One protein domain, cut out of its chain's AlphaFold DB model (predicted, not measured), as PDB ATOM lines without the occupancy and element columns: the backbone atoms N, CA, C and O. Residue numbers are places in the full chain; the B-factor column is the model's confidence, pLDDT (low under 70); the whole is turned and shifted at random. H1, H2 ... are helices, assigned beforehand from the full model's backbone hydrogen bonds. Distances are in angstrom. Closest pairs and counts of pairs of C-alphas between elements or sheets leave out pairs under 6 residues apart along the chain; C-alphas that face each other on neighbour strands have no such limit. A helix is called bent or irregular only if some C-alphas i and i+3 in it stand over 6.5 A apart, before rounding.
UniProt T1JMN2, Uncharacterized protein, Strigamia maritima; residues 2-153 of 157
ATOM      1  N   ILE A   2     -19.872  62.152 -85.087       76.88
ATOM      2  CA  ILE A   2     -20.478  61.072 -85.896       76.88
ATOM      3  C   ILE A   2     -19.489  60.489 -86.916       76.88
ATOM      4  O   ILE A   2     -19.297  59.281 -86.953       76.88
ATOM      5  N   VAL A   3     -18.804  61.343 -87.684       79.31
ATOM      6  CA  VAL A   3     -17.850  60.911 -88.724       79.31
ATOM      7  C   VAL A   3     -16.727  60.045 -88.147       79.31
ATOM      8  O   VAL A   3     -16.476  58.954 -88.634       79.31
ATOM      9  N   THR A   4     -16.090  60.487 -87.065       77.75
ATOM     10  CA  THR A   4     -15.010  59.755 -86.382       77.75
ATOM     11  C   THR A   4     -15.477  58.422 -85.802       77.75
ATOM     12  O   THR A   4     -14.767  57.425 -85.902       77.75
ATOM     13  N   THR A   5     -16.685  58.374 -85.234       75.69
ATOM     14  CA  THR A   5     -17.263  57.131 -84.713       75.69
ATOM     15  C   THR A   5     -17.607  56.170 -85.853       75.69
ATOM     16  O   THR A   5     -17.301  54.986 -85.755       75.69
ATOM     17  N   LEU A   6     -18.147  56.667 -86.969       80.44
ATOM     18  CA  LEU A   6     -18.410  55.856 -88.163       80.44
ATOM     19  C   LEU A   6     -17.118  55.296 -88.761       80.44
ATOM     20  O   LEU A   6     -17.056  54.105 -89.040       80.44
ATOM     21  N   VAL A   7     -16.072  56.117 -88.887       80.75
ATOM     22  CA  VAL A   7     -14.752  55.659 -89.344       80.75
ATOM     23  C   VAL A   7     -14.207  54.576 -88.414       80.75
ATOM     24  O   VAL A   7     -13.744  53.552 -88.901       80.75
ATOM     25  N   SER A   8     -14.345  54.733 -87.092       77.75
ATOM     26  CA  SER A   8     -13.926  53.687 -86.152       77.75
ATOM     27  C   SER A   8     -14.681  52.370 -86.355       77.75
ATOM     28  O   SER A   8     -14.076  51.312 -86.280       77.75
ATOM     29  N   VAL A   9     -15.975  52.397 -86.682       78.56
ATOM     30  CA  VAL A   9     -16.732  51.167 -86.969       78.56
ATOM     31  C   VAL A   9     -16.289  50.559 -88.302       78.56
ATOM     32  O   VAL A   9     -16.027  49.362 -88.371       78.56
ATOM     33  N   LEU A  10     -16.143  51.379 -89.346       81.38
ATOM     34  CA  LEU A  10     -15.762  50.932 -90.689       81.38
ATOM     35  C   LEU A  10     -14.355  50.321 -90.743       81.38
ATOM     36  O   LEU A  10     -14.146  49.361 -91.476       81.38
ATOM     37  N   CYS A  11     -13.401  50.820 -89.952       76.88
ATOM     38  CA  CYS A  11     -12.059  50.235 -89.882       76.88
ATOM     39  C   CYS A  11     -12.058  48.801 -89.331       76.88
ATOM     40  O   CYS A  11     -11.200  48.006 -89.709       76.88
ATOM     41  N   TYR A  12     -13.016  48.465 -88.461       73.25
ATOM     42  CA  TYR A  12     -13.063  47.178 -87.762       73.25
ATOM     43  C   TYR A  12     -14.226  46.281 -88.196       73.25
ATOM     44  O   TYR A  12     -14.321  45.150 -87.728       73.25
ATOM     45  N   ILE A  13     -15.070  46.709 -89.139       77.62
ATOM     46  CA  ILE A  13     -16.175  45.882 -89.646       77.62
ATOM     47  C   ILE A  13     -15.670  44.597 -90.322       77.62
ATOM     48  O   ILE A  13     -16.245  43.534 -90.133       77.62
ATOM     49  N   ASN A  14     -14.524  44.665 -91.005       78.19
ATOM     50  CA  ASN A  14     -13.884  43.500 -91.625       78.19
ATOM     51  C   ASN A  14     -13.299  42.515 -90.600       78.19
ATOM     52  O   ASN A  14     -12.905  41.415 -90.968       78.19
ATOM     53  N   SER A  15     -13.200  42.904 -89.324       73.25
ATOM     54  CA  SER A  15     -12.748  42.003 -88.256       73.25
ATOM     55  C   SER A  15     -13.875  41.158 -87.658       73.25
ATOM     56  O   SER A  15     -13.590  40.284 -86.848       73.25
ATOM     57  N   LEU A  16     -15.134  41.394 -88.058       74.31
ATOM     58  CA  LEU A  16     -16.294  40.648 -87.559       74.31
ATOM     59  C   LEU A  16     -16.282  39.171 -87.978       74.31
ATOM     60  O   LEU A  16     -16.742  38.332 -87.209       74.31
ATOM     61  N   ASP A  17     -15.713  38.863 -89.146       76.69
ATOM     62  CA  ASP A  17     -15.569  37.493 -89.669       76.69
ATOM     63  C   ASP A  17     -14.291  36.791 -89.159       76.69
ATOM     64  O   ASP A  17     -13.866  35.770 -89.696       76.69
ATOM     65  N   GLY A  18     -13.633  37.364 -88.146       75.75
ATOM     66  CA  GLY A  18     -12.453  36.784 -87.518       75.75
ATOM     67  C   GLY A  18     -12.779  35.590 -86.618       75.75
ATOM     68  O   GLY A  18     -13.857  35.490 -86.036       75.75
ATOM     69  N   ASP A  19     -11.804  34.694 -86.470       79.44
ATOM     70  CA  ASP A  19     -11.839  33.602 -85.496       79.44
ATOM     71  C   ASP A  19     -11.125  33.979 -84.189       79.44
ATOM     72  O   ASP A  19     -10.342  34.925 -84.126       79.44
ATOM     73  N   PHE A  20     -11.341  33.189 -83.132       78.19
ATOM     74  CA  PHE A  20     -10.576  33.312 -81.887       78.19
ATOM     75  C   PHE A  20      -9.086  33.036 -82.123       78.19
ATOM     76  O   PHE A  20      -8.724  31.942 -82.566       78.19
ATOM     77  N   VAL A  21      -8.218  33.979 -81.748       76.12
ATOM     78  CA  VAL A  21      -6.765  33.875 -81.957       76.12
ATOM     79  C   VAL A  21      -6.007  34.007 -80.633       76.12
ATOM     80  O   VAL A  21      -6.426  34.714 -79.719       76.12
ATOM     81  N   HIS A  22      -4.852  33.344 -80.528       76.56
ATOM     82  CA  HIS A  22      -3.914  33.477 -79.405       76.56
ATOM     83  C   HIS A  22      -4.561  33.268 -78.017       76.56
ATOM     84  O   HIS A  22      -5.111  32.201 -77.732       76.56
ATOM     85  N   ASP A  23      -4.481  34.287 -77.156       74.75
ATOM     86  CA  ASP A  23      -4.946  34.288 -75.767       74.75
ATOM     87  C   ASP A  23      -6.455  34.059 -75.643       74.75
ATOM     88  O   ASP A  23      -6.930  33.610 -74.602       74.75
ATOM     89  N   ASP A  24      -7.217  34.324 -76.699       77.12
ATOM     90  CA  ASP A  24      -8.669  34.203 -76.672       77.12
ATOM     91  C   ASP A  24      -9.121  32.745 -76.574       77.12
ATOM     92  O   ASP A  24     -10.113  32.434 -75.915       77.12
ATOM     93  N   ILE A  25      -8.347  31.826 -77.156       79.25
ATOM     94  CA  ILE A  25      -8.611  30.388 -77.058       79.25
ATOM     95  C   ILE A  25      -8.480  29.949 -75.598       79.25
ATOM     96  O   ILE A  25      -9.379  29.305 -75.060       79.25
ATOM     97  N   SER A  26      -7.400  30.346 -74.927       82.38
ATOM     98  CA  SER A  26      -7.159  29.977 -73.531       82.38
ATOM     99  C   SER A  26      -8.111  30.678 -72.560       82.38
ATOM    100  O   SER A  26      -8.539  30.072 -71.584       82.38
ATOM    101  N   ALA A  27      -8.464  31.940 -72.818       80.25
ATOM    102  CA  ALA A  27      -9.296  32.734 -71.918       80.25
ATOM    103  C   ALA A  27     -10.804  32.494 -72.079       80.25
ATOM    104  O   ALA A  27     -11.541  32.746 -71.127       80.25
ATOM    105  N   ILE A  28     -11.263  32.063 -73.262       82.62
ATOM    106  CA  ILE A  28     -12.690  31.903 -73.587       82.62
ATOM    107  C   ILE A  28     -13.029  30.433 -73.846       82.62
ATOM    108  O   ILE A  28     -13.869  29.881 -73.144       82.62
ATOM    109  N   LYS A  29     -12.380  29.778 -74.821       83.88
ATOM    110  CA  LYS A  29     -12.722  28.391 -75.198       83.88
ATOM    111  C   LYS A  29     -12.296  27.368 -74.144       83.88
ATOM    112  O   LYS A  29     -13.058  26.460 -73.840       83.88
ATOM    113  N   ASN A  30     -11.093  27.519 -73.595       85.12
ATOM    114  CA  ASN A  30     -10.521  26.564 -72.641       85.12
ATOM    115  C   ASN A  30     -10.796  26.930 -71.177       85.12
ATOM    116  O   ASN A  30     -10.323  26.227 -70.284       85.12
ATOM    117  N   ASN A  31     -11.515  28.025 -70.921       86.56
ATOM    118  CA  ASN A  31     -11.787  28.480 -69.568       86.56
ATOM    119  C   ASN A  31     -13.155  27.953 -69.090       86.56
ATOM    120  O   ASN A  31     -14.186  28.421 -69.583       86.56
ATOM    121  N   PRO A  32     -13.196  27.027 -68.115       85.69
ATOM    122  CA  PRO A  32     -14.452  26.506 -67.582       85.69
ATOM    123  C   PRO A  32     -15.310  27.591 -66.914       85.69
ATOM    124  O   PRO A  32     -16.535  27.526 -66.985       85.69
ATOM    125  N   ASP A  33     -14.715  28.642 -66.344       86.38
ATOM    126  CA  ASP A  33     -15.461  29.713 -65.665       86.38
ATOM    127  C   ASP A  33     -16.286  30.581 -66.628       86.38
ATOM    128  O   ASP A  33     -17.189  31.310 -66.201       86.38
ATOM    129  N   VAL A  34     -15.971  30.528 -67.927       86.75
ATOM    130  CA  VAL A  34     -16.718  31.219 -68.987       86.75
ATOM    131  C   VAL A  34     -17.969  30.438 -69.387       86.75
ATOM    132  O   VAL A  34     -18.931  31.034 -69.877       86.75
ATOM    133  N   MET A  35     -17.993  29.128 -69.154       87.69
ATOM    134  CA  MET A  35     -19.115  28.286 -69.545       87.69
ATOM    135  C   MET A  35     -20.307  28.474 -68.588       87.69
ATOM    136  O   MET A  35     -20.133  28.715 -67.389       87.69
ATOM    137  N   PRO A  36     -21.552  28.441 -69.094       83.31
ATOM    138  CA  PRO A  36     -22.734  28.731 -68.287       83.31
ATOM    139  C   PRO A  36     -23.085  27.633 -67.273       83.31
ATOM    140  O   PRO A  36     -23.814  27.917 -66.324       83.31
ATOM    141  N   ASP A  37     -22.566  26.423 -67.460       84.62
ATOM    142  CA  ASP A  37     -22.767  25.230 -66.636       84.62
ATOM    143  C   ASP A  37     -21.928  25.214 -65.343       84.62
ATOM    144  O   ASP A  37     -22.273  24.502 -64.400       84.62
ATOM    145  N   THR A  38     -20.869  26.020 -65.248       84.38
ATOM    146  CA  THR A  38     -20.007  26.093 -64.056       84.38
ATOM    147  C   THR A  38     -20.532  27.070 -63.005       84.38
ATOM    148  O   THR A  38     -21.301  27.984 -63.301       84.38
ATOM    149  N   ASN A  39     -20.141  26.934 -61.736       86.44
ATOM    150  CA  ASN A  39     -20.639  27.832 -60.692       86.44
ATOM    151  C   ASN A  39     -20.021  29.238 -60.826       86.44
ATOM    152  O   ASN A  39     -18.809  29.393 -60.924       86.44
ATOM    153  N   ILE A  40     -20.843  30.293 -60.769       85.19
ATOM    154  CA  ILE A  40     -20.367  31.690 -60.805       85.19
ATOM    155  C   ILE A  40     -19.443  32.002 -59.610       85.19
ATOM    156  O   ILE A  40     -18.591  32.880 -59.697       85.19
ATOM    157  N   GLY A  41     -19.575  31.287 -58.491       83.75
ATOM    158  CA  GLY A  41     -18.683  31.431 -57.339       83.75
ATOM    159  C   GLY A  41     -17.227  31.055 -57.633       83.75
ATOM    160  O   GLY A  41     -16.324  31.612 -57.006       83.75
ATOM    161  N   ASP A  42     -16.987  30.164 -58.596       83.69
ATOM    162  CA  ASP A  42     -15.641  29.685 -58.931       83.69
ATOM    163  C   ASP A  42     -14.833  30.754 -59.675       83.69
ATOM    164  O   ASP A  42     -13.645  30.932 -59.410       83.69
ATOM    165  N   LEU A  43     -15.511  31.616 -60.435       84.19
ATOM    166  CA  LEU A  43     -14.935  32.788 -61.101       84.19
ATOM    167  C   LEU A  43     -14.245  33.773 -60.136       84.19
ATOM    168  O   LEU A  43     -13.352  34.516 -60.544       84.19
ATOM    169  N   PHE A  44     -14.644  33.803 -58.861       86.06
ATOM    170  CA  PHE A  44     -14.012  34.646 -57.835       86.06
ATOM    171  C   PHE A  44     -12.867  33.948 -57.089       86.06
ATOM    172  O   PHE A  44     -12.151  34.589 -56.322       86.06
ATOM    173  N   ARG A  45     -12.695  32.640 -57.288       84.19
ATOM    174  CA  ARG A  45     -11.645  31.821 -56.660       84.19
ATOM    175  C   ARG A  45     -10.543  31.431 -57.642       84.19
ATOM    176  O   ARG A  45      -9.432  31.097 -57.223       84.19
ATOM    177  N   ASN A  46     -10.850  31.501 -58.928       85.94
ATOM    178  CA  ASN A  46      -9.961  31.163 -60.018       85.94
ATOM    179  C   ASN A  46      -9.284  32.410 -60.604       85.94
ATOM    180  O   ASN A  46      -9.706  33.556 -60.420       85.94
ATOM    181  N   ASP A  47      -8.170  32.179 -61.284       85.62
ATOM    182  CA  ASP A  47      -7.481  33.168 -62.083       85.62
ATOM    183  C   ASP A  47      -8.193  33.389 -63.425       85.62
ATOM    184  O   ASP A  47      -9.154  32.721 -63.798       85.62
ATOM    185  N   PHE A  48      -7.705  34.368 -64.179       82.69
ATOM    186  CA  PHE A  48      -8.244  34.742 -65.484       82.69
ATOM    187  C   PHE A  48      -8.351  33.590 -66.504       82.69
ATOM    188  O   PHE A  48      -9.117  33.712 -67.457       82.69
ATOM    189  N   TRP A  49      -7.595  32.507 -66.321       83.62
ATOM    190  CA  TRP A  49      -7.530  31.370 -67.239       83.62
ATOM    191  C   TRP A  49      -8.329  30.159 -66.741       83.62
ATOM    192  O   TRP A  49      -8.274  29.104 -67.368       83.62
ATOM    193  N   GLY A  50      -9.051  30.292 -65.626       81.19
ATOM    194  CA  GLY A  50      -9.866  29.219 -65.060       81.19
ATOM    195  C   GLY A  50      -9.105  28.251 -64.158       81.19
ATOM    196  O   GLY A  50      -9.585  27.150 -63.898       81.19
ATOM    197  N   ARG A  51      -7.906  28.617 -63.685       84.88
ATOM    198  CA  ARG A  51      -7.160  27.823 -62.695       84.88
ATOM    199  C   ARG A  51      -7.348  28.390 -61.301       84.88
ATOM    200  O   ARG A  51      -7.359  29.601 -61.126       84.88
ATOM    201  N   SER A  52      -7.408  27.534 -60.286       84.25
ATOM    202  CA  SER A  52      -7.491  27.991 -58.894       84.25
ATOM    203  C   SER A  52      -6.316  28.905 -58.534       84.25
ATOM    204  O   SER A  52      -5.164  28.564 -58.797       84.25
ATOM    205  N   MET A  53      -6.580  30.039 -57.873       82.88
ATOM    206  CA  MET A  53      -5.517  30.954 -57.427       82.88
ATOM    207  C   MET A  53      -4.548  30.332 -56.406       82.88
ATOM    208  O   MET A  53      -3.451  30.855 -56.198       82.88
ATOM    209  N   SER A  54      -4.944  29.227 -55.772       82.94
ATOM    210  CA  SER A  54      -4.110  28.460 -54.842       82.94
ATOM    211  C   SER A  54      -3.109  27.536 -55.550       82.94
ATOM    212  O   SER A  54      -2.211  27.009 -54.896       82.94
ATOM    213  N   ASP A  55      -3.248  27.324 -56.863       84.19
ATOM    214  CA  ASP A  55      -2.355  26.468 -57.645       84.19
ATOM    215  C   ASP A  55      -0.981  27.151 -57.842       84.19
ATOM    216  O   ASP A  55      -0.926  28.305 -58.286       84.19
ATOM    217  N   PRO A  56       0.146  26.470 -57.559       79.12
ATOM    218  CA  PRO A  56       1.491  26.983 -57.833       79.12
ATOM    219  C   PRO A  56       1.729  27.385 -59.297       79.12
ATOM    220  O   PRO A  56       2.545  28.266 -59.558       79.12
ATOM    221  N   ASN A  57       1.010  26.767 -60.236       78.88
ATOM    222  CA  ASN A  57       1.084  27.025 -61.675       78.88
ATOM    223  C   ASN A  57       0.008  28.011 -62.166       78.88
ATOM    224  O   ASN A  57      -0.189  28.164 -63.380       78.88
ATOM    225  N   SER A  58      -0.734  28.644 -61.253       80.81
ATOM    226  CA  SER A  58      -1.631  29.745 -61.591       80.81
ATOM    227  C   SER A  58      -0.823  30.984 -61.966       80.81
ATOM    228  O   SER A  58       0.178  31.322 -61.336       80.81
ATOM    229  N   HIS A  59      -1.318  31.730 -62.953       76.38
ATOM    230  CA  HIS A  59      -0.744  33.032 -63.296       76.38
ATOM    231  C   HIS A  59      -1.100  34.115 -62.266       76.38
ATOM    232  O   HIS A  59      -0.644  35.252 -62.390       76.38
ATOM    233  N   LYS A  60      -1.953  33.792 -61.276       78.88
ATOM    234  CA  LYS A  60      -2.444  34.688 -60.212       78.88
ATOM    235  C   LYS A  60      -3.051  35.993 -60.739       78.88
ATOM    236  O   LYS A  60      -3.152  36.996 -60.034       78.88
ATOM    237  N   SER A  61      -3.467  35.999 -62.004       80.50
ATOM    238  CA  SER A  61      -4.060  37.156 -62.656       80.50
ATOM    239  C   SER A  61      -5.546  37.221 -62.329       80.50
ATOM    240  O   SER A  61      -6.353  36.558 -62.974       80.50
ATOM    241  N   TYR A  62      -5.911  38.037 -61.344       80.31
ATOM    242  CA  TYR A  62      -7.294  38.168 -60.890       80.31
ATOM    243  C   TYR A  62      -8.082  39.175 -61.740       80.31
ATOM    244  O   TYR A  62      -7.789  40.374 -61.748       80.31
ATOM    245  N   ARG A  63      -9.059  38.691 -62.521       84.94
ATOM    246  CA  ARG A  63      -9.836  39.507 -63.480       84.94
ATOM    247  C   ARG A  63     -11.310  39.065 -63.596       84.94
ATOM    248  O   ARG A  63     -11.808  38.964 -64.725       84.94
ATOM    249  N   PRO A  64     -12.027  38.865 -62.476       82.00
ATOM    250  CA  PRO A  64     -13.351  38.232 -62.448       82.00
ATOM    251  C   PRO A  64     -14.373  38.934 -63.350       82.00
ATOM    252  O   PRO A  64     -15.074  38.291 -64.121       82.00
ATOM    253  N   ILE A  65     -14.385  40.273 -63.372       83.69
ATOM    254  CA  ILE A  65     -15.318  41.049 -64.206       83.69
ATOM    255  C   ILE A  65     -15.113  40.756 -65.702       83.69
ATOM    256  O   ILE A  65     -16.070  40.731 -66.467       83.69
ATOM    257  N   THR A  66     -13.879  40.496 -66.147       83.19
ATOM    258  CA  THR A  66     -13.625  40.135 -67.556       83.19
ATOM    259  C   THR A  66     -14.233  38.795 -67.899       83.19
ATOM    260  O   THR A  66     -14.957  38.698 -68.883       83.19
ATOM    261  N   VAL A  67     -13.948  37.792 -67.072       84.81
ATOM    262  CA  VAL A  67     -14.437  36.429 -67.265       84.81
ATOM    263  C   VAL A  67     -15.964  36.433 -67.231       84.81
ATOM    264  O   VAL A  67     -16.600  35.851 -68.101       84.81
ATOM    265  N   LEU A  68     -16.560  37.233 -66.342       86.19
ATOM    266  CA  LEU A  68     -18.008  37.381 -66.234       86.19
ATOM    267  C   LEU A  68     -18.607  37.967 -67.515       86.19
ATOM    268  O   LEU A  68     -19.590  37.458 -68.038       86.19
ATOM    269  N   THR A  69     -17.988  39.010 -68.071       84.56
ATOM    270  CA  THR A  69     -18.437  39.588 -69.346       84.56
ATOM    271  C   THR A  69     -18.236  38.644 -70.538       84.56
ATOM    272  O   THR A  69     -18.917  38.801 -71.546       84.56
ATOM    273  N   PHE A  70     -17.291  37.698 -70.478       85.94
ATOM    274  CA  PHE A  70     -17.169  36.650 -71.498       85.94
ATOM    275  C   PHE A  70     -18.268  35.610 -71.335       85.94
ATOM    276  O   PHE A  70     -18.916  35.266 -72.316       85.94
ATOM    277  N   ARG A  71     -18.547  35.198 -70.097       87.50
ATOM    278  CA  ARG A  71     -19.647  34.291 -69.779       87.50
ATOM    279  C   ARG A  71     -20.995  34.838 -70.227       87.50
ATOM    280  O   ARG A  71     -21.759  34.118 -70.852       87.50
ATOM    281  N   PHE A  72     -21.271  36.120 -69.982       87.19
ATOM    282  CA  PHE A  72     -22.487  36.763 -70.489       87.19
ATOM    283  C   PHE A  72     -22.578  36.723 -72.016       87.19
ATOM    284  O   PHE A  72     -23.644  36.424 -72.541       87.19
ATOM    285  N   ASN A  73     -21.472  36.958 -72.728       87.12
ATOM    286  CA  ASN A  73     -21.460  36.810 -74.184       87.12
ATOM    287  C   ASN A  73     -21.762  35.367 -74.611       87.12
ATOM    288  O   ASN A  73     -22.583  35.177 -75.500       87.12
ATOM    289  N   VAL A  74     -21.166  34.367 -73.949       87.38
ATOM    290  CA  VAL A  74     -21.437  32.949 -74.242       87.38
ATOM    291  C   VAL A  74     -22.887  32.569 -73.948       87.38
ATOM    292  O   VAL A  74     -23.477  31.790 -74.685       87.38
ATOM    293  N   VAL A  75     -23.499  33.134 -72.908       86.88
ATOM    294  CA  VAL A  75     -24.918  32.900 -72.604       86.88
ATOM    295  C   VAL A  75     -25.833  33.465 -73.697       86.88
ATOM    296  O   VAL A  75     -26.871  32.871 -73.975       86.88
ATOM    297  N   ILE A  76     -25.471  34.601 -74.300       86.38
ATOM    298  CA  ILE A  76     -26.308  35.295 -75.289       86.38
ATOM    299  C   ILE A  76     -26.133  34.714 -76.697       86.38
ATOM    300  O   ILE A  76     -27.129  34.448 -77.363       86.38
ATOM    301  N   ASP A  77     -24.890  34.537 -77.149       84.56
ATOM    302  CA  ASP A  77     -24.550  34.212 -78.548       84.56
ATOM    303  C   ASP A  77     -23.759  32.894 -78.679       84.56
ATOM    304  O   ASP A  77     -23.314  32.501 -79.756       84.56
ATOM    305  N   GLY A  78     -23.555  32.179 -77.569       85.31
ATOM    306  CA  GLY A  78     -22.724  30.979 -77.539       85.31
ATOM    307  C   GLY A  78     -21.232  31.278 -77.716       85.31
ATOM    308  O   GLY A  78     -20.745  32.395 -77.551       85.31
ATOM    309  N   LEU A  79     -20.470  30.246 -78.078       83.62
ATOM    310  CA  LEU A  79     -19.041  30.350 -78.408       83.62
ATOM    311  C   LEU A  79     -18.811  30.828 -79.853       83.62
ATOM    312  O   LEU A  79     -17.886  30.364 -80.518       83.62
ATOM    313  N   GLN A  80     -19.656  31.732 -80.352       83.69
ATOM    314  CA  GLN A  80     -19.504  32.318 -81.682       83.69
ATOM    315  C   GLN A  80     -18.586  33.543 -81.607       83.69
ATOM    316  O   GLN A  80     -18.870  34.453 -80.829       83.69
ATOM    317  N   PRO A  81     -17.488  33.611 -82.385       80.94
ATOM    318  CA  PRO A  81     -16.547  34.734 -82.327       80.94
ATOM    319  C   PRO A  81     -17.200  36.060 -82.740       80.94
ATOM    320  O   PRO A  81     -16.867  37.114 -82.193       80.94
ATOM    321  N   TYR A  82     -18.194  35.995 -83.629       82.25
ATOM    322  CA  TYR A  82     -18.930  37.144 -84.147       82.25
ATOM    323  C   TYR A  82     -19.492  38.047 -83.034       82.25
ATOM    324  O   TYR A  82     -19.198  39.245 -83.007       82.25
ATOM    325  N   GLY A  83     -20.216  37.497 -82.050       80.75
ATOM    326  CA  GLY A  83     -20.767  38.281 -80.940       80.75
ATOM    327  C   GLY A  83     -19.701  38.976 -80.091       80.75
ATOM    328  O   GLY A  83     -19.893  40.103 -79.626       80.75
ATOM    329  N   PHE A  84     -18.526  38.361 -79.926       80.75
ATOM    330  CA  PHE A  84     -17.412  39.001 -79.226       80.75
ATOM    331  C   PHE A  84     -16.828  40.165 -80.029       80.75
ATOM    332  O   PHE A  84     -16.528  41.207 -79.436       80.75
ATOM    333  N   HIS A  85     -16.716  40.029 -81.353       81.12
ATOM    334  CA  HIS A  85     -16.254  41.104 -82.227       81.12
ATOM    335  C   HIS A  85     -17.240  42.277 -82.257       81.12
ATOM    336  O   HIS A  85     -16.820  43.424 -82.109       81.12
ATOM    337  N   VAL A  86     -18.549  42.014 -82.324       81.25
ATOM    338  CA  VAL A  86     -19.583  43.063 -82.262       81.25
ATOM    339  C   VAL A  86     -19.467  43.877 -80.972       81.25
ATOM    340  O   VAL A  86     -19.410  45.109 -81.015       81.25
ATOM    341  N   VAL A  87     -19.364  43.210 -79.818       81.25
ATOM    342  CA  VAL A  87     -19.201  43.892 -78.521       81.25
ATOM    343  C   VAL A  87     -17.926  44.739 -78.491       81.25
ATOM    344  O   VAL A  87     -17.939  45.865 -77.994       81.25
ATOM    345  N   ASN A  88     -16.830  44.238 -79.056       79.56
ATOM    346  CA  ASN A  88     -15.574  44.973 -79.150       79.56
ATOM    347  C   ASN A  88     -15.682  46.225 -80.033       79.56
ATOM    348  O   ASN A  88     -15.218  47.295 -79.630       79.56
ATOM    349  N   VAL A  89     -16.327  46.127 -81.198       81.06
ATOM    350  CA  VAL A  89     -16.555  47.270 -82.095       81.06
ATOM    351  C   VAL A  89     -17.417  48.332 -81.407       81.06
ATOM    352  O   VAL A  89     -17.071  49.514 -81.439       81.06
ATOM    353  N   ILE A  90     -18.478  47.923 -80.701       82.44
ATOM    354  CA  ILE A  90     -19.333  48.835 -79.922       82.44
ATOM    355  C   ILE A  90     -18.526  49.539 -78.827       82.44
ATOM    356  O   ILE A  90     -18.604  50.761 -78.685       82.44
ATOM    357  N   LEU A  91     -17.720  48.797 -78.062       78.44
ATOM    358  CA  LEU A  91     -16.882  49.376 -77.013       78.44
ATOM    359  C   LEU A  91     -15.848  50.352 -77.581       78.44
ATOM    360  O   LEU A  91     -15.618  51.407 -76.990       78.44
ATOM    361  N   HIS A  92     -15.247  50.044 -78.731       81.06
ATOM    362  CA  HIS A  92     -14.315  50.953 -79.390       81.06
ATOM    363  C   HIS A  92     -15.007  52.241 -79.853       81.06
ATOM    364  O   HIS A  92     -14.510  53.332 -79.577       81.06
ATOM    365  N   ALA A  93     -16.186  52.132 -80.469       81.38
ATOM    366  CA  ALA A  93     -16.993  53.283 -80.865       81.38
ATOM    367  C   ALA A  93     -17.365  54.166 -79.659       81.38
ATOM    368  O   ALA A  93     -17.253  55.394 -79.730       81.38
ATOM    369  N   LEU A  94     -17.738  53.545 -78.532       83.50
ATOM    370  CA  LEU A  94     -18.040  54.231 -77.275       83.50
ATOM    371  C   LEU A  94     -16.812  54.970 -76.725       83.50
ATOM    372  O   LEU A  94     -16.911  56.143 -76.371       83.50
ATOM    373  N   VAL A  95     -15.649  54.314 -76.666       82.56
ATOM    374  CA  VAL A  95     -14.413  54.934 -76.160       82.56
ATOM    375  C   VAL A  95     -13.978  56.096 -77.051       82.56
ATOM    376  O   VAL A  95     -13.642  57.155 -76.527       82.56
ATOM    377  N   THR A  96     -14.052  55.950 -78.376       81.56
ATOM    378  CA  THR A  96     -13.762  57.039 -79.323       81.56
ATOM    379  C   THR A  96     -14.714  58.219 -79.117       81.56
ATOM    380  O   THR A  96     -14.279  59.368 -79.085       81.56
ATOM    381  N   PHE A  97     -16.007  57.964 -78.907       82.56
ATOM    382  CA  PHE A  97     -16.981  59.016 -78.606       82.56
ATOM    383  C   PHE A  97     -16.694  59.723 -77.270       82.56
ATOM    384  O   PHE A  97     -16.703  60.954 -77.201       82.56
ATOM    385  N   LEU A  98     -16.399  58.963 -76.211       82.38
ATOM    386  CA  LEU A  98     -16.069  59.508 -74.893       82.38
ATOM    387  C   LEU A  98     -14.762  60.308 -74.905       82.38
ATOM    388  O   LEU A  98     -14.694  61.356 -74.267       82.38
ATOM    389  N   LEU A  99     -13.753  59.858 -75.654       83.25
ATOM    390  CA  LEU A  99     -12.500  60.587 -75.839       83.25
ATOM    391  C   LEU A  99     -12.761  61.971 -76.436       83.25
ATOM    392  O   LEU A  99     -12.245  62.966 -75.931       83.25
ATOM    393  N   LEU A 100     -13.608  62.049 -77.463       81.94
ATOM    394  CA  LEU A 100     -13.975  63.323 -78.072       81.94
ATOM    395  C   LEU A 100     -14.686  64.235 -77.067       81.94
ATOM    396  O   LEU A 100     -14.264  65.376 -76.891       81.94
ATOM    397  N   ASN A 101     -15.680  63.734 -76.328       82.31
ATOM    398  CA  ASN A 101     -16.341  64.526 -75.281       82.31
ATOM    399  C   ASN A 101     -15.357  65.035 -74.218       82.31
ATOM    400  O   ASN A 101     -15.443  66.186 -73.786       82.31
ATOM    401  N   LEU A 102     -14.390  64.204 -73.827       82.25
ATOM    402  CA  LEU A 102     -13.362  64.590 -72.869       82.25
ATOM    403  C   LEU A 102     -12.472  65.705 -73.428       82.25
ATOM    404  O   LEU A 102     -12.227  66.687 -72.734       82.25
ATOM    405  N   THR A 103     -12.018  65.587 -74.679       80.12
ATOM    406  CA  THR A 103     -11.187  66.625 -75.312       80.12
ATOM    407  C   THR A 103     -11.926  67.955 -75.464       80.12
ATOM    408  O   THR A 103     -11.334  69.002 -75.210       80.12
ATOM    409  N   GLN A 104     -13.231  67.923 -75.769       80.12
ATOM    410  CA  GLN A 104     -14.069  69.126 -75.800       80.12
ATOM    411  C   GLN A 104     -14.145  69.781 -74.422       80.12
ATOM    412  O   GLN A 104     -13.978  70.992 -74.308       80.12
ATOM    413  N   THR A 105     -14.397  68.978 -73.385       83.06
ATOM    414  CA  THR A 105     -14.610  69.476 -72.020       83.06
ATOM    415  C   THR A 105     -13.324  70.026 -71.409       83.06
ATOM    416  O   THR A 105     -13.353  71.057 -70.750       83.06
ATOM    417  N   LEU A 106     -12.193  69.347 -71.622       81.81
ATOM    418  CA  LEU A 106     -10.920  69.717 -70.998       81.81
ATOM    419  C   LEU A 106     -10.207  70.862 -71.709       81.81
ATOM    420  O   LEU A 106      -9.577  71.681 -71.045       81.81
ATOM    421  N   PHE A 107     -10.257  70.896 -73.040       82.38
ATOM    422  CA  PHE A 107      -9.415  71.806 -73.813       82.38
ATOM    423  C   PHE A 107     -10.197  72.812 -74.658       82.38
ATOM    424  O   PHE A 107      -9.583  73.687 -75.262       82.38
ATOM    425  N   GLY A 108     -11.530  72.701 -74.729       78.38
ATOM    426  CA  GLY A 108     -12.357  73.617 -75.518       78.38
ATOM    427  C   GLY A 108     -12.024  73.605 -77.012       78.38
ATOM    428  O   GLY A 108     -12.226  74.609 -77.690       78.38
ATOM    429  N   TRP A 109     -11.466  72.501 -77.514       81.69
ATOM    430  CA  TRP A 109     -10.981  72.394 -78.888       81.69
ATOM    431  C   TRP A 109     -12.087  72.600 -79.922       81.69
ATOM    432  O   TRP A 109     -13.253  72.274 -79.679       81.69
ATOM    433  N   GLN A 110     -11.705  73.146 -81.081       81.62
ATOM    434  CA  GLN A 110     -12.618  73.296 -82.204       81.62
ATOM    435  C   GLN A 110     -12.755  71.970 -82.965       81.62
ATOM    436  O   GLN A 110     -12.080  70.968 -82.716       81.62
ATOM    437  N   TRP A 111     -13.714  71.936 -83.887       77.31
ATOM    438  CA  TRP A 111     -14.152  70.706 -84.540       77.31
ATOM    439  C   TRP A 111     -13.051  70.008 -85.360       77.31
ATOM    440  O   TRP A 111     -13.105  68.786 -85.512       77.31
ATOM    441  N   MET A 112     -12.056  70.744 -85.868       81.56
ATOM    442  CA  MET A 112     -10.969  70.177 -86.671       81.56
ATOM    443  C   MET A 112      -9.953  69.413 -85.819       81.56
ATOM    444  O   MET A 112      -9.590  68.287 -86.157       81.56
ATOM    445  N   GLU A 113      -9.540  69.977 -84.691       81.75
ATOM    446  CA  GLU A 113      -8.596  69.375 -83.748       81.75
ATOM    447  C   GLU A 113      -9.185  68.091 -83.160       81.75
ATOM    448  O   GLU A 113      -8.528  67.050 -83.102       81.75
ATOM    449  N   MET A 114     -10.473  68.134 -82.820       78.19
ATOM    450  CA  MET A 114     -11.220  66.961 -82.378       78.19
ATOM    451  C   MET A 114     -11.286  65.870 -83.445       78.19
ATOM    452  O   MET A 114     -11.142  64.687 -83.140       78.19
ATOM    453  N   MET A 115     -11.509  66.250 -84.704       78.88
ATOM    454  CA  MET A 115     -11.581  65.296 -85.805       78.88
ATOM    455  C   MET A 115     -10.229  64.622 -86.042       78.88
ATOM    456  O   MET A 115     -10.188  63.403 -86.186       78.88
ATOM    457  N   LEU A 116      -9.131  65.381 -86.008       82.56
ATOM    458  CA  LEU A 116      -7.779  64.841 -86.155       82.56
ATOM    459  C   LEU A 116      -7.444  63.840 -85.048       82.56
ATOM    460  O   LEU A 116      -7.006  62.733 -85.345       82.56
ATOM    461  N   VAL A 117      -7.709  64.181 -83.785       81.44
ATOM    462  CA  VAL A 117      -7.438  63.277 -82.656       81.44
ATOM    463  C   VAL A 117      -8.344  62.049 -82.688       81.44
ATOM    464  O   VAL A 117      -7.868  60.937 -82.468       81.44
ATOM    465  N   GLY A 118      -9.626  62.213 -83.020       77.81
ATOM    466  CA  GLY A 118     -10.560  61.094 -83.152       77.81
ATOM    467  C   GLY A 118     -10.193  60.130 -84.278       77.81
ATOM    468  O   GLY A 118     -10.271  58.919 -84.088       77.81
ATOM    469  N   LEU A 119      -9.765  60.646 -85.434       79.75
ATOM    470  CA  LEU A 119      -9.307  59.826 -86.559       79.75
ATOM    471  C   LEU A 119      -7.992  59.121 -86.233       79.75
ATOM    472  O   LEU A 119      -7.867  57.922 -86.472       79.75
ATOM    473  N   LEU A 120      -7.037  59.843 -85.641       80.25
ATOM    474  CA  LEU A 120      -5.753  59.275 -85.250       80.25
ATOM    475  C   LEU A 120      -5.950  58.163 -84.218       80.25
ATOM    476  O   LEU A 120      -5.338  57.114 -84.355       80.25
ATOM    477  N   PHE A 121      -6.859  58.345 -83.258       78.69
ATOM    478  CA  PHE A 121      -7.228  57.321 -82.282       78.69
ATOM    479  C   PHE A 121      -7.967  56.130 -82.908       78.69
ATOM    480  O   PHE A 121      -7.646  54.989 -82.602       78.69
ATOM    481  N   ALA A 122      -8.926  56.354 -83.810       73.50
ATOM    482  CA  ALA A 122      -9.666  55.268 -84.457       73.50
ATOM    483  C   ALA A 122      -8.756  54.356 -85.303       73.50
ATOM    484  O   ALA A 122      -8.910  53.134 -85.303       73.50
ATOM    485  N   VAL A 123      -7.788  54.955 -86.003       73.12
ATOM    486  CA  VAL A 123      -6.893  54.262 -86.943       73.12
ATOM    487  C   VAL A 123      -5.609  53.765 -86.266       73.12
ATOM    488  O   VAL A 123      -4.872  52.979 -86.858       73.12
ATOM    489  N   HIS A 124      -5.315  54.191 -85.029       73.69
ATOM    490  CA  HIS A 124      -4.026  53.899 -84.405       73.69
ATOM    491  C   HIS A 124      -3.771  52.378 -84.300       73.69
ATOM    492  O   HIS A 124      -4.551  51.679 -83.642       73.69
ATOM    493  N   PRO A 125      -2.640  51.860 -84.829       53.53
ATOM    494  CA  PRO A 125      -2.325  50.424 -84.857       53.53
ATOM    495  C   PRO A 125      -2.324  49.744 -83.482       53.53
ATOM    496  O   PRO A 125      -2.614  48.555 -83.362       53.53
ATOM    497  N   ILE A 126      -2.056  50.518 -82.423       58.69
ATOM    498  CA  ILE A 126      -2.108  50.045 -81.028       58.69
ATOM    499  C   ILE A 126      -3.493  49.506 -80.638       58.69
ATOM    500  O   ILE A 126      -3.602  48.624 -79.788       58.69
ATOM    501  N   HIS A 127      -4.559  50.010 -81.265       60.53
ATOM    502  CA  HIS A 127      -5.912  49.504 -81.064       60.53
ATOM    503  C   HIS A 127      -6.203  48.302 -81.954       60.53
ATOM    504  O   HIS A 127      -6.991  47.455 -81.557       60.53
ATOM    505  N   THR A 128      -5.524  48.168 -83.094       55.50
ATOM    506  CA  THR A 128      -5.668  47.032 -84.008       55.50
ATOM    507  C   THR A 128      -5.093  45.742 -83.422       55.50
ATOM    508  O   THR A 128      -5.724  44.693 -83.538       55.50
ATOM    509  N   GLU A 129      -3.951  45.796 -82.726       52.06
ATOM    510  CA  GLU A 129      -3.436  44.634 -81.977       52.06
ATOM    511  C   GLU A 129      -4.316  44.290 -80.770       52.06
ATOM    512  O   GLU A 129      -4.546  43.117 -80.478       52.06
ATOM    513  N   ALA A 130      -4.878  45.304 -80.102       56.38
ATOM    514  CA  ALA A 130      -5.842  45.082 -79.033       56.38
ATOM    515  C   ALA A 130      -7.158  44.479 -79.553       56.38
ATOM    516  O   ALA A 130      -7.731  43.649 -78.863       56.38
ATOM    517  N   GLN A 131      -7.617  44.842 -80.756       54.38
ATOM    518  CA  GLN A 131      -8.869  44.353 -81.351       54.38
ATOM    519  C   GLN A 131      -8.826  42.883 -81.763       54.38
ATOM    520  O   GLN A 131      -9.833  42.186 -81.648       54.38
ATOM    521  N   LYS A 132      -7.656  42.398 -82.191       51.97
ATOM    522  CA  LYS A 132      -7.442  40.987 -82.550       51.97
ATOM    523  C   LYS A 132      -7.421  40.044 -81.349       51.97
ATOM    524  O   LYS A 132      -7.507  38.840 -81.538       51.97
ATOM    525  N   CYS A 133      -7.254  40.587 -80.145       52.81
ATOM    526  CA  CYS A 133      -7.181  39.839 -78.901       52.81
ATOM    527  C   CYS A 133      -8.257  40.370 -77.945       52.81
ATOM    528  O   CYS A 133      -8.070  41.410 -77.304       52.81
ATOM    529  N   PHE A 134      -9.385  39.666 -77.802       54.62
ATOM    530  CA  PHE A 134     -10.510  40.091 -76.947       54.62
ATOM    531  C   PHE A 134     -10.053  40.432 -75.520       54.62
ATOM    532  O   PHE A 134     -10.531  41.388 -74.893       54.62
ATOM    533  N   VAL A 135      -9.084  39.668 -75.014       54.03
ATOM    534  CA  VAL A 135      -8.455  39.873 -73.706       54.03
ATOM    535  C   VAL A 135      -7.746  41.228 -73.600       54.03
ATOM    536  O   VAL A 135      -7.807  41.876 -72.550       54.03
ATOM    537  N   SER A 136      -7.071  41.671 -74.659       53.41
ATOM    538  CA  SER A 136      -6.332  42.934 -74.704       53.41
ATOM    539  C   SER A 136      -7.275  44.140 -74.796       53.41
ATOM    540  O   SER A 136      -7.168  45.076 -73.995       53.41
ATOM    541  N   GLN A 137      -8.297  44.092 -75.657       53.88
ATOM    542  CA  GLN A 137      -9.244  45.202 -75.820       53.88
ATOM    543  C   GLN A 137     -10.060  45.501 -74.561       53.88
ATOM    544  O   GLN A 137     -10.241  46.666 -74.197       53.88
ATOM    545  N   ARG A 138     -10.523  44.471 -73.840       56.41
ATOM    546  CA  ARG A 138     -11.280  44.679 -72.592       56.41
ATOM    547  C   ARG A 138     -10.416  45.261 -71.473       56.41
ATOM    548  O   ARG A 138     -10.943  45.938 -70.591       56.41
ATOM    549  N   LYS A 139      -9.094  45.036 -71.481       53.59
ATOM    550  CA  LYS A 139      -8.159  45.732 -70.572       53.59
ATOM    551  C   LYS A 139      -8.115  47.226 -70.892       53.59
ATOM    552  O   LYS A 139      -8.268  48.034 -69.981       53.59
ATOM    553  N   PHE A 140      -7.983  47.570 -72.171       53.09
ATOM    554  CA  PHE A 140      -7.919  48.956 -72.625       53.09
ATOM    555  C   PHE A 140      -9.231  49.720 -72.381       53.09
ATOM    556  O   PHE A 140      -9.211  50.791 -71.779       53.09
ATOM    557  N   CYS A 141     -10.382  49.147 -72.753       54.06
ATOM    558  CA  CYS A 141     -11.681  49.801 -72.562       54.06
ATOM    559  C   CYS A 141     -12.004  50.019 -71.079       54.06
ATOM    560  O   CYS A 141     -12.486  51.088 -70.719       54.06
ATOM    561  N   ARG A 142     -11.688  49.060 -70.194       52.12
ATOM    562  CA  ARG A 142     -11.836  49.278 -68.745       52.12
ATOM    563  C   ARG A 142     -10.968  50.417 -68.241       52.12
ATOM    564  O   ARG A 142     -11.455  51.240 -67.480       52.12
ATOM    565  N   PHE A 143      -9.709  50.477 -68.666       55.12
ATOM    566  CA  PHE A 143      -8.823  51.563 -68.263       55.12
ATOM    567  C   PHE A 143      -9.336  52.923 -68.759       55.12
ATOM    568  O   PHE A 143      -9.377  53.877 -67.987       55.12
ATOM    569  N   ALA A 144      -9.801  52.997 -70.009       55.69
ATOM    570  CA  ALA A 144     -10.377  54.210 -70.581       55.69
ATOM    571  C   ALA A 144     -11.656  54.644 -69.844       55.69
ATOM    572  O   ALA A 144     -11.764  55.795 -69.432       55.69
ATOM    573  N   VAL A 145     -12.599  53.726 -69.604       55.94
ATOM    574  CA  VAL A 145     -13.863  54.036 -68.914       55.94
ATOM    575  C   VAL A 145     -13.619  54.412 -67.451       55.94
ATOM    576  O   VAL A 145     -14.095  55.455 -67.012       55.94
ATOM    577  N   SER A 146     -12.834  53.636 -66.697       55.94
ATOM    578  CA  SER A 146     -12.512  53.961 -65.300       55.94
ATOM    579  C   SER A 146     -11.702  55.254 -65.174       55.94
ATOM    580  O   SER A 146     -11.919  56.018 -64.237       55.94
ATOM    581  N   GLY A 147     -10.802  55.532 -66.122       54.47
ATOM    582  CA  GLY A 147     -10.023  56.768 -66.158       54.47
ATOM    583  C   GLY A 147     -10.862  58.010 -66.462       54.47
ATOM    584  O   GLY A 147     -10.569  59.073 -65.922       54.47
ATOM    585  N   ILE A 148     -11.910  57.883 -67.284       54.16
ATOM    586  CA  ILE A 148     -12.844  58.973 -67.605       54.16
ATOM    587  C   ILE A 148     -13.834  59.194 -66.455       54.16
ATOM    588  O   ILE A 148     -13.994  60.326 -66.002       54.16
ATOM    589  N   VAL A 149     -14.437  58.123 -65.925       52.91
ATOM    590  CA  VAL A 149     -15.388  58.197 -64.799       52.91
ATOM    591  C   VAL A 149     -14.699  58.722 -63.537       52.91
ATOM    592  O   VAL A 149     -15.182  59.668 -62.926       52.91
ATOM    593  N   GLY A 150     -13.509  58.212 -63.206       43.94
ATOM    594  CA  GLY A 150     -12.748  58.669 -62.039       43.94
ATOM    595  C   GLY A 150     -12.234  60.112 -62.136       43.94
ATOM    596  O   GLY A 150     -11.801  60.673 -61.130       43.94
ATOM    597  N   ARG A 151     -12.263  60.728 -63.326       48.09
ATOM    598  CA  ARG A 151     -11.925  62.148 -63.508       48.09
ATOM    599  C   ARG A 151     -13.159  63.048 -63.539       48.09
ATOM    600  O   ARG A 151     -13.048  64.177 -63.076       48.09
ATOM    601  N   ALA A 152     -14.314  62.563 -63.998       41.78
ATOM    602  CA  ALA A 152     -15.573  63.310 -63.953       41.78
ATOM    603  C   ALA A 152     -15.974  63.700 -62.515       41.78
ATOM    604  O   ALA A 152     -16.471  64.803 -62.297       41.78
ATOM    605  N   ASP A 153     -15.651  62.860 -61.526       45.09
ATOM    606  CA  ASP A 153     -15.907  63.156 -60.109       45.09
ATOM    607  C   ASP A 153     -14.936  64.184 -59.502       45.09
ATOM    608  O   ASP A 153     -15.249  64.804 -58.490       45.09
TER     609      ASP A 153
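This is residues 2 to 153 of the 157 residues of an uncharacterized protein of Strigamia maritima (UniProt T1JMN2). One long helix, H4, runs through the middle of the domain, with H1 and H5 side by side along one flank of it and H7 along another. At one end H2, H3 and the long loop of residues 30 to 63 gather into a loopy head, and short H6 makes the corner between H5 and H7. The printed part has 152 residues with seven named helices, H1 to H7 in order, and no named strand; the class is all helix. It is compact, with a radius of gyration of the C-alphas of 17.2 A and spans of 53 by 37 by 25 A.

Find C-alpha 2 at (-20.478, 61.072, -85.896); from there H1 runs over residues 2 to 13, 16.2 A. H2 is residues 23 to 29, neither bent nor irregular, but only just: C-alphas 26 and 29 are 6.0 A apart. H3 takes residues 64 to 77, 20.0 A. Look for C-alpha 81 at (-16.547, 34.734, -82.327), where H4 begins; it runs to residue 107, 38.7 A on. H5 is residues 111 to 123, 18.1 A, and H6 is residues 125 to 131. H7, residues 134 to 152, spans 27.1 A and ends at C-alpha 152, (-15.573, 63.310, -63.953).

Start at H4, the hub, which touches four helices. H1, H4 and H5 form an up and down bundle, each running against the one before it. H1 touches residues 89 to 97 of H4 at a shallow tilt of 28 degrees; the closest C-alphas, of Thr 5 and Ala 93, are 5.4 A apart. H4 and H5 are a helical hairpin, closest at the C-alphas of Leu 100 and Met 114, 6.3 A. H7 touches H4 and runs the same way, the C-alphas of Val 95 and Cys 141 being closest at 6.8 A. H6 and H7 touch only at the corner, closest at the C-alphas of Ala 130 and Gln 137, 4.7 A. H2 touches H7 about perpendicular, at 80 degrees, closest at the C-alphas of Asp 24 and Phe 134, 6.2 A. H3 only just touches H2, with 3 pairs of C-alphas within 8 A; the closest, of Ile 28 and Phe 70, are 6.9 A apart. H5 and H7 are apart. Every O i to N i+4 pair is within hydrogen-bond range in H2, H3, H4 and H5; in H1 7 of 8 are, in H6 2 of 3, in H7 13 of 15.

The C-alphas farthest apart, of Pro 56 and Gln 110, are 54.2 A apart. The printed part has no cut, and its long link is H2 to H3, 34 residues. Mean pLDDT of the printed part is 76.1; look for values under 70 at residues 125 to 153.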